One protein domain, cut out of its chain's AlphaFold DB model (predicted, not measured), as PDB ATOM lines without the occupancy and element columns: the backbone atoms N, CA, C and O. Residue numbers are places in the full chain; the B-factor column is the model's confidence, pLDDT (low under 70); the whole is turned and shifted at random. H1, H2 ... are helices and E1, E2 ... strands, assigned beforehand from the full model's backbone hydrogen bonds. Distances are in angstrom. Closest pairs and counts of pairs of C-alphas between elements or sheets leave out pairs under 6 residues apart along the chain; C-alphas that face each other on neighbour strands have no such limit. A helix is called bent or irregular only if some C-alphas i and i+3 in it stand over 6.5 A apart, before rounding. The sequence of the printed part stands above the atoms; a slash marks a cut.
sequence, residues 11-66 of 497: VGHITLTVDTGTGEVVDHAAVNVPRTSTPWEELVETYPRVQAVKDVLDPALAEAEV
ATOM      1  N   VAL A  11    -101.274 -54.585  24.793       92.81
ATOM      2  CA  VAL A  11    -102.231 -54.277  23.730       92.81
ATOM      3  C   VAL A  11    -101.515 -54.443  22.393       92.81
ATOM      4  O   VAL A  11    -100.492 -53.804  22.136       92.81
ATOM      5  N   GLY A  12    -102.038 -55.316  21.534       92.88
ATOM      6  CA  GLY A  12    -101.499 -55.530  20.195       92.88
ATOM      7  C   GLY A  12    -101.848 -54.361  19.284       92.88
ATOM      8  O   GLY A  12    -103.020 -54.049  19.095       92.88
ATOM      9  N   HIS A  13    -100.837 -53.731  18.701       94.06
ATOM     10  CA  HIS A  13    -101.005 -52.664  17.725       94.06
ATOM     11  C   HIS A  13    -100.517 -53.161  16.368       94.06
ATOM     12  O   HIS A  13     -99.330 -53.434  16.183       94.06
ATOM     13  N   ILE A  14    -101.455 -53.304  15.429       94.31
ATOM     14  CA  ILE A  14    -101.207 -53.821  14.084       94.31
ATOM     15  C   ILE A  14    -101.607 -52.755  13.069       94.31
ATOM     16  O   ILE A  14    -102.745 -52.289  13.070       94.31
ATOM     17  N   THR A  15    -100.682 -52.423  12.176       94.62
ATOM     18  CA  THR A  15    -100.923 -51.567  11.015       94.62
ATOM     19  C   THR A  15    -100.796 -52.420   9.765       94.62
ATOM     20  O   THR A  15     -99.775 -53.078   9.571       94.62
ATOM     21  N   LEU A  16    -101.820 -52.403   8.915       95.44
ATOM     22  CA  LEU A  16    -101.828 -53.100   7.630       95.44
ATOM     23  C   LEU A  16    -101.917 -52.078   6.500       95.44
ATOM     24  O   LEU A  16    -102.760 -51.180   6.539       95.44
ATOM     25  N   THR A  17    -101.097 -52.258   5.472       96.62
ATOM     26  CA  THR A  17    -101.264 -51.587   4.184       96.62
ATOM     27  C   THR A  17    -101.922 -52.574   3.236       96.62
ATOM     28  O   THR A  17    -101.392 -53.660   3.007       96.62
ATOM     29  N   VAL A  18    -103.080 -52.207   2.696       96.88
ATOM     30  CA  VAL A  18    -103.900 -53.087   1.855       96.88
ATOM     31  C   VAL A  18    -104.050 -52.464   0.472       96.88
ATOM     32  O   VAL A  18    -104.406 -51.288   0.359       96.88
ATOM     33  N   ASP A  19    -103.790 -53.243  -0.574       96.25
ATOM     34  CA  ASP A  19    -104.162 -52.887  -1.940       96.25
ATOM     35  C   ASP A  19    -105.689 -52.925  -2.060       96.25
ATOM     36  O   ASP A  19    -106.331 -53.945  -1.820       96.25
ATOM     37  N   THR A  20    -106.304 -51.798  -2.410       95.56
ATOM     38  CA  THR A  20    -107.767 -51.677  -2.441       95.56
ATOM     39  C   THR A  20    -108.407 -52.255  -3.704       95.56
ATOM     40  O   THR A  20    -109.628 -52.407  -3.741       95.56
ATOM     41  N   GLY A  21    -107.616 -52.575  -4.733       96.19
ATOM     42  CA  GLY A  21    -108.069 -53.222  -5.960       96.19
ATOM     43  C   GLY A  21    -108.092 -54.746  -5.855       96.19
ATOM     44  O   GLY A  21    -109.015 -55.370  -6.378       96.19
ATOM     45  N   THR A  22    -107.109 -55.342  -5.173       96.06
ATOM     46  CA  THR A  22    -107.009 -56.802  -4.979       96.06
ATOM     47  C   THR A  22    -107.484 -57.266  -3.602       96.06
ATOM     48  O   THR A  22    -107.864 -58.424  -3.448       96.06
ATOM     49  N   GLY A  23    -107.496 -56.376  -2.605       95.19
ATOM     50  CA  GLY A  23    -107.739 -56.715  -1.201       95.19
ATOM     51  C   GLY A  23    -106.530 -57.348  -0.504       95.19
ATOM     52  O   GLY A  23    -106.651 -57.792   0.636       95.19
ATOM     53  N   GLU A  24    -105.372 -57.411  -1.167       96.44
ATOM     54  CA  GLU A  24    -104.173 -58.040  -0.618       96.44
ATOM     55  C   GLU A  24    -103.451 -57.115   0.367       96.44
ATOM     56  O   GLU A  24    -103.283 -55.919   0.128       96.44
ATOM     57  N   VAL A  25    -102.980 -57.679   1.481       95.31
ATOM     58  CA  VAL A  25    -102.066 -56.981   2.392       95.31
ATOM     59  C   VAL A  25    -100.703 -56.891   1.711       95.31
ATOM     60  O   VAL A  25    -100.044 -57.908   1.507       95.31
ATOM     61  N   VAL A  26    -100.273 -55.678   1.374       96.50
ATOM     62  CA  VAL A  26     -98.997 -55.420   0.688       96.50
ATOM     63  C   VAL A  26     -97.867 -55.057   1.649       96.50
ATOM     64  O   VAL A  26     -96.702 -55.178   1.286       96.50
ATOM     65  N   ASP A  27     -98.198 -54.633   2.870       96.25
ATOM     66  CA  ASP A  27     -97.233 -54.384   3.944       96.25
ATOM     67  C   ASP A  27     -97.907 -54.481   5.321       96.25
ATOM     68  O   ASP A  27     -99.123 -54.298   5.441       96.25
ATOM     69  N   HIS A  28     -97.133 -54.765   6.368       93.56
ATOM     70  CA  HIS A  28     -97.635 -54.774   7.739       93.56
ATOM     71  C   HIS A  28     -96.564 -54.435   8.777       93.56
ATOM     72  O   HIS A  28     -95.399 -54.802   8.653       93.56
ATOM     73  N   ALA A  29     -97.006 -53.816   9.870       94.31
ATOM     74  CA  ALA A  29     -96.235 -53.644  11.094       94.31
ATOM     75  C   ALA A  29     -97.056 -54.131  12.290       94.31
ATOM     76  O   ALA A  29     -98.268 -53.924  12.347       94.31
ATOM     77  N   ALA A  30     -96.399 -54.766  13.257       93.75
ATOM     78  CA  ALA A  30     -97.034 -55.227  14.483       93.75
ATOM     79  C   ALA A  30     -96.122 -54.994  15.688       93.75
ATOM     80  O   ALA A  30     -94.924 -55.267  15.625       93.75
ATOM     81  N   VAL A  31     -96.699 -54.520  16.791       94.38
ATOM     82  CA  VAL A  31     -95.998 -54.350  18.066       94.38
ATOM     83  C   VAL A  31     -96.922 -54.665  19.237       94.38
ATOM     84  O   VAL A  31     -98.107 -54.336  19.218       94.38
ATOM     85  N   ASN A  32     -96.363 -55.280  20.276       94.62
ATOM     86  CA  ASN A  32     -97.019 -55.409  21.570       94.62
ATOM     87  C   ASN A  32     -96.689 -54.180  22.415       94.62
ATOM     88  O   ASN A  32     -95.537 -53.973  22.796       94.62
ATOM     89  N   VAL A  33     -97.697 -53.357  22.693       94.81
ATOM     90  CA  VAL A  33     -97.563 -52.189  23.564       94.81
ATOM     91  C   VAL A  33     -97.798 -52.647  25.001       94.81
ATOM     92  O   VAL A  33     -98.895 -53.132  25.282       94.81
ATOM     93  N   PRO A  34     -96.815 -52.541  25.911       93.88
ATOM     94  CA  PRO A  34     -96.998 -52.976  27.290       93.88
ATOM     95  C   PRO A  34     -98.069 -52.139  27.984       93.88
ATOM     96  O   PRO A  34     -98.219 -50.942  27.713       93.88
ATOM     97  N   ARG A  35     -98.794 -52.762  28.917       91.19
ATOM     98  CA  ARG A  35     -99.676 -52.052  29.841       91.19
ATOM     99  C   ARG A  35     -98.885 -50.950  30.538       91.19
ATOM    100  O   ARG A  35     -97.797 -51.194  31.060       91.19
ATOM    101  N   THR A  36     -99.440 -49.744  30.556       90.56
ATOM    102  CA  THR A  36     -98.798 -48.620  31.238       90.56
ATOM    103  C   THR A  36     -98.637 -48.899  32.735       90.56
ATOM    104  O   THR A  36     -99.520 -49.479  33.367       90.56
ATOM    105  N   SER A  37     -97.504 -48.478  33.296       92.25
ATOM    106  CA  SER A  37     -97.262 -48.418  34.741       92.25
ATOM    107  C   SER A  37     -97.485 -47.012  35.307       92.25
ATOM    108  O   SER A  37     -97.192 -46.774  36.477       92.25
ATOM    109  N   THR A  38     -97.935 -46.064  34.477       94.38
ATOM    110  CA  THR A  38     -98.254 -44.698  34.903       94.38
ATOM    111  C   THR A  38     -99.384 -44.731  35.938       94.38
ATOM    112  O   THR A  38    -100.394 -45.396  35.690       94.38
ATOM    113  N   PRO A  39     -99.250 -44.020  37.073       93.88
ATOM    114  CA  PRO A  39    -100.305 -43.928  38.076       93.88
ATOM    115  C   PRO A  39    -101.620 -43.396  37.499       93.88
ATOM    116  O   PRO A  39    -101.635 -42.575  36.578       93.88
ATOM    117  N   TRP A  40    -102.739 -43.847  38.063       91.50
ATOM    118  CA  TRP A  40    -104.070 -43.460  37.602       91.50
ATOM    119  C   TRP A  40    -104.297 -41.950  37.677       91.50
ATOM    120  O   TRP A  40    -104.947 -41.401  36.795       91.50
ATOM    121  N   GLU A  41    -103.747 -41.277  38.685       92.38
ATOM    122  CA  GLU A  41    -103.869 -39.834  38.888       92.38
ATOM    123  C   GLU A  41    -103.274 -39.058  37.705       92.38
ATOM    124  O   GLU A  41    -103.929 -38.191  37.131       92.38
ATOM    125  N   GLU A  42    -102.075 -39.442  37.265       95.69
ATOM    126  CA  GLU A  42    -101.403 -38.836  36.110       95.69
ATOM    127  C   GLU A  42    -102.135 -39.160  34.795       95.69
ATOM    128  O   GLU A  42    -102.271 -38.312  33.904       95.69
ATOM    129  N   LEU A  43    -102.675 -40.378  34.676       95.19
ATOM    130  CA  LEU A  43    -103.499 -40.765  33.531       95.19
ATOM    131  C   LEU A  43    -104.817 -39.986  33.476       95.19
ATOM    132  O   LEU A  43    -105.256 -39.648  32.381       95.19
ATOM    133  N   VAL A  44    -105.439 -39.684  34.615       95.00
ATOM    134  CA  VAL A  44    -106.660 -38.868  34.701       95.00
ATOM    135  C   VAL A  44    -106.387 -37.431  34.273       95.00
ATOM    136  O   VAL A  44    -107.165 -36.875  33.495       95.00
ATOM    137  N   GLU A  45    -105.279 -36.849  34.737       94.44
ATOM    138  CA  GLU A  45    -104.860 -35.501  34.343       94.44
ATOM    139  C   GLU A  45    -104.624 -35.404  32.831       94.44
ATOM    140  O   GLU A  45    -105.047 -34.442  32.186       94.44
ATOM    141  N   THR A  46    -103.986 -36.425  32.255       95.94
ATOM    142  CA  THR A  46    -103.640 -36.456  30.828       95.94
ATOM    143  C   THR A  46    -104.836 -36.828  29.947       95.94
ATOM    144  O   THR A  46    -105.019 -36.282  28.857       95.94
ATOM    145  N   TYR A  47    -105.669 -37.758  30.410       95.31
ATOM    146  CA  TYR A  47    -106.765 -38.355  29.657       95.31
ATOM    147  C   TYR A  47    -108.051 -38.346  30.499       95.31
ATOM    148  O   TYR A  47    -108.360 -39.336  31.161       95.31
ATOM    149  N   PRO A  48    -108.903 -37.307  30.403       91.69
ATOM    150  CA  PRO A  48    -110.127 -37.200  31.210       91.69
ATOM    151  C   PRO A  48    -111.085 -38.403  31.111       91.69
ATOM    152  O   PRO A  48    -111.885 -38.649  32.009       91.69
ATOM    153  N   ARG A  49    -111.005 -39.193  30.029       95.12
ATOM    154  CA  ARG A  49    -111.774 -40.439  29.866       95.12
ATOM    155  C   ARG A  49    -111.413 -41.503  30.908       95.12
ATOM    156  O   ARG A  49    -112.270 -42.313  31.242       95.12
ATOM    157  N   VAL A  50    -110.184 -41.488  31.414       95.12
ATOM    158  CA  VAL A  50    -109.703 -42.382  32.472       95.12
ATOM    159  C   VAL A  50    -110.503 -42.163  33.757       95.12
ATOM    160  O   VAL A  50    -110.880 -43.142  34.393       95.12
ATOM    161  N   GLN A  51    -110.881 -40.919  34.080       95.69
ATOM    162  CA  GLN A  51    -111.741 -40.643  35.238       95.69
ATOM    163  C   GLN A  51    -113.109 -41.313  35.092       95.69
ATOM    164  O   GLN A  51    -113.562 -41.985  36.009       95.69
ATOM    165  N   ALA A  52    -113.727 -41.224  33.912       95.56
ATOM    166  CA  ALA A  52    -115.016 -41.872  33.665       95.56
ATOM    167  C   ALA A  52    -114.947 -43.409  33.770       95.56
ATOM    168  O   ALA A  52    -115.954 -44.042  34.070       95.56
ATOM    169  N   VAL A  53    -113.781 -44.017  33.510       95.12
ATOM    170  CA  VAL A  53    -113.560 -45.451  33.760       95.12
ATOM    171  C   VAL A  53    -113.469 -45.723  35.263       95.12
ATOM    172  O   VAL A  53    -114.117 -46.652  35.736       95.12
ATOM    173  N   LYS A  54    -112.733 -44.897  36.020       95.00
ATOM    174  CA  LYS A  54    -112.620 -45.020  37.485       95.00
ATOM    175  C   LYS A  54    -113.960 -44.873  38.200       95.00
ATOM    176  O   LYS A  54    -114.258 -45.675  39.072       95.00
ATOM    177  N   ASP A  55    -114.793 -43.928  37.771       96.12
ATOM    178  CA  ASP A  55    -116.118 -43.693  38.362       96.12
ATOM    179  C   ASP A  55    -117.046 -44.922  38.265       96.12
ATOM    180  O   ASP A  55    -118.001 -45.037  39.031       96.12
ATOM    181  N   VAL A  56    -116.774 -45.843  37.332       96.75
ATOM    182  CA  VAL A  56    -117.480 -47.128  37.193       96.75
ATOM    183  C   VAL A  56    -116.724 -48.263  37.885       96.75
ATOM    184  O   VAL A  56    -117.340 -49.098  38.544       96.75
ATOM    185  N   LEU A  57    -115.400 -48.305  37.727       95.38
ATOM    186  CA  LEU A  57    -114.554 -49.383  38.229       95.38
ATOM    187  C   LEU A  57    -114.465 -49.386  39.756       95.38
ATOM    188  O   LEU A  57    -114.625 -50.442  40.356       95.38
ATOM    189  N   ASP A  58    -114.232 -48.231  40.382       96.06
ATOM    190  CA  ASP A  58    -113.969 -48.154  41.820       96.06
ATOM    191  C   ASP A  58    -115.191 -48.637  42.646       96.06
ATOM    192  O   ASP A  58    -115.003 -49.476  43.530       96.06
ATOM    193  N   PRO A  59    -116.451 -48.240  42.342       97.75
ATOM    194  CA  PRO A  59    -117.622 -48.812  43.013       97.75
ATOM    195  C   PRO A  59    -117.820 -50.308  42.741       97.75
ATOM    196  O   PRO A  59    -118.232 -51.038  43.637       97.75
ATOM    197  N   ALA A  60    -117.531 -50.774  41.521       97.44
ATOM    198  CA  ALA A  60    -117.656 -52.189  41.175       97.44
ATOM    199  C   ALA A  60    -116.637 -53.055  41.931       97.44
ATOM    200  O   ALA A  60    -116.985 -54.140  42.388       97.44
ATOM    201  N   LEU A  61    -115.404 -52.566  42.100       96.44
ATOM    202  CA  LEU A  61    -114.378 -53.228  42.905       96.44
ATOM    203  C   LEU A  61    -114.756 -53.251  44.388       96.44
ATOM    204  O   LEU A  61    -114.608 -54.293  45.014       96.44
ATOM    205  N   ALA A  62    -115.288 -52.151  44.929       97.56
ATOM    206  CA  ALA A  62    -115.735 -52.103  46.321       97.56
ATOM    207  C   ALA A  62    -116.872 -53.104  46.602       97.56
ATOM    208  O   ALA A  62    -116.853 -53.796  47.615       97.56
ATOM    209  N   GLU A  63    -117.845 -53.228  45.693       97.44
ATOM    210  CA  GLU A  63    -118.906 -54.238  45.809       97.44
ATOM    211  C   GLU A  63    -118.345 -55.664  45.668       97.44
ATOM    212  O   GLU A  63    -118.699 -56.559  46.436       97.44
ATOM    213  N   ALA A  64    -117.435 -55.878  44.711       96.62
ATOM    214  CA  ALA A  64    -116.788 -57.171  44.505       96.62
ATOM    215  C   ALA A  64    -115.942 -57.604  45.709       96.62
ATOM    216  O   ALA A  64    -115.890 -58.793  45.994       96.62
ATOM    217  N   GLU A  65    -115.317 -56.673  46.433       97.19
ATOM    218  CA  GLU A  65    -114.580 -56.957  47.669       97.19
ATOM    219  C   GLU A  65    -115.521 -57.463  48.771       97.19
ATOM    220  O   GLU A  65    -115.235 -58.471  49.414       97.19
ATOM    221  N   VAL A  66    -116.694 -56.838  48.930       97.88
ATOM    222  CA  VAL A  66    -117.704 -57.268  49.911       97.88
ATOM    223  C   VAL A  66    -118.263 -58.654  49.584       97.88
ATOM    224  O   VAL A  66    -118.387 -59.492  50.476       97.88
TER     225      VAL A  66
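AT A GLANCE: This is residues 11 to 66 of the 497 residues of the protein "5_nucleotid_C domain-containing protein" of Cellulosimicrobium sp. CUA-896 (UniProt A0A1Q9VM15). A long two-stranded hairpin, E1 and E2, makes one end of an extended model, and a short helix H1 followed by a long helix H2 makes the other, with no common core between them. The chain folds back from H1 into H2, and residues 55 to 66 of H2 stick out free. The printed part has 56 residues, with two named strands and then two named helices in the order E1, E2, H1, H2; the sheet E1 - E2 is antiparallel and the class is mixed, helices and strands. The whole is extended, with a radius of gyration of the C-alphas of 18.6 A and spans of 55 by 24 by 18 A.

IN THESE COORDINATES: E1, residues 11 to 18, begins with C-alpha 11 at (-102.231, -54.277, 23.730) and is 22.0 A long. E2, residues 25 to 34, is 25.7 A long. H1, residues 40 to 46, begins with C-alpha 40 at (-104.070, -43.460, 37.602) and is 9.8 A long. H2, residues 48 to 66, is 28.5 A long and ends with C-alpha 66 at (-117.704, -57.268, 49.911).

HOW THE PARTS SIT: E1 and E2 form an antiparallel hairpin, their directions at 168 degrees; N 11 and O 33 are 2.8 A apart and N 29 and O 15 are 2.9 A apart, both within hydrogen-bond range. E1 is apart from H1 and H2, and E2 is apart from H2. H1 and H2 touch only at the corner by their link, H2 with residues 50 to 51 alone; the closest C-alphas are those of Val 44 and Val 50, 5.2 A. They run opposite ways at a shallow tilt of 17 degrees. H2 has a kink of 26 degrees near residue 56; it is neither bent nor irregular, but only just: C-alphas 56 and 59 are 6.1 A apart. Every O i to N i+4 pair is within hydrogen-bond range in H1, and 12 of 15 are in H2.

THE WHOLE: The two C-alphas farthest apart, those of Gly 21 and Val 66, are 56.8 A apart. The printed part has no cut. The links E2 to H1 and H1 to H2 are tight, and E1 to E2 is short. The mean pLDDT of the printed part is 95.1, and no printed residue is under 70.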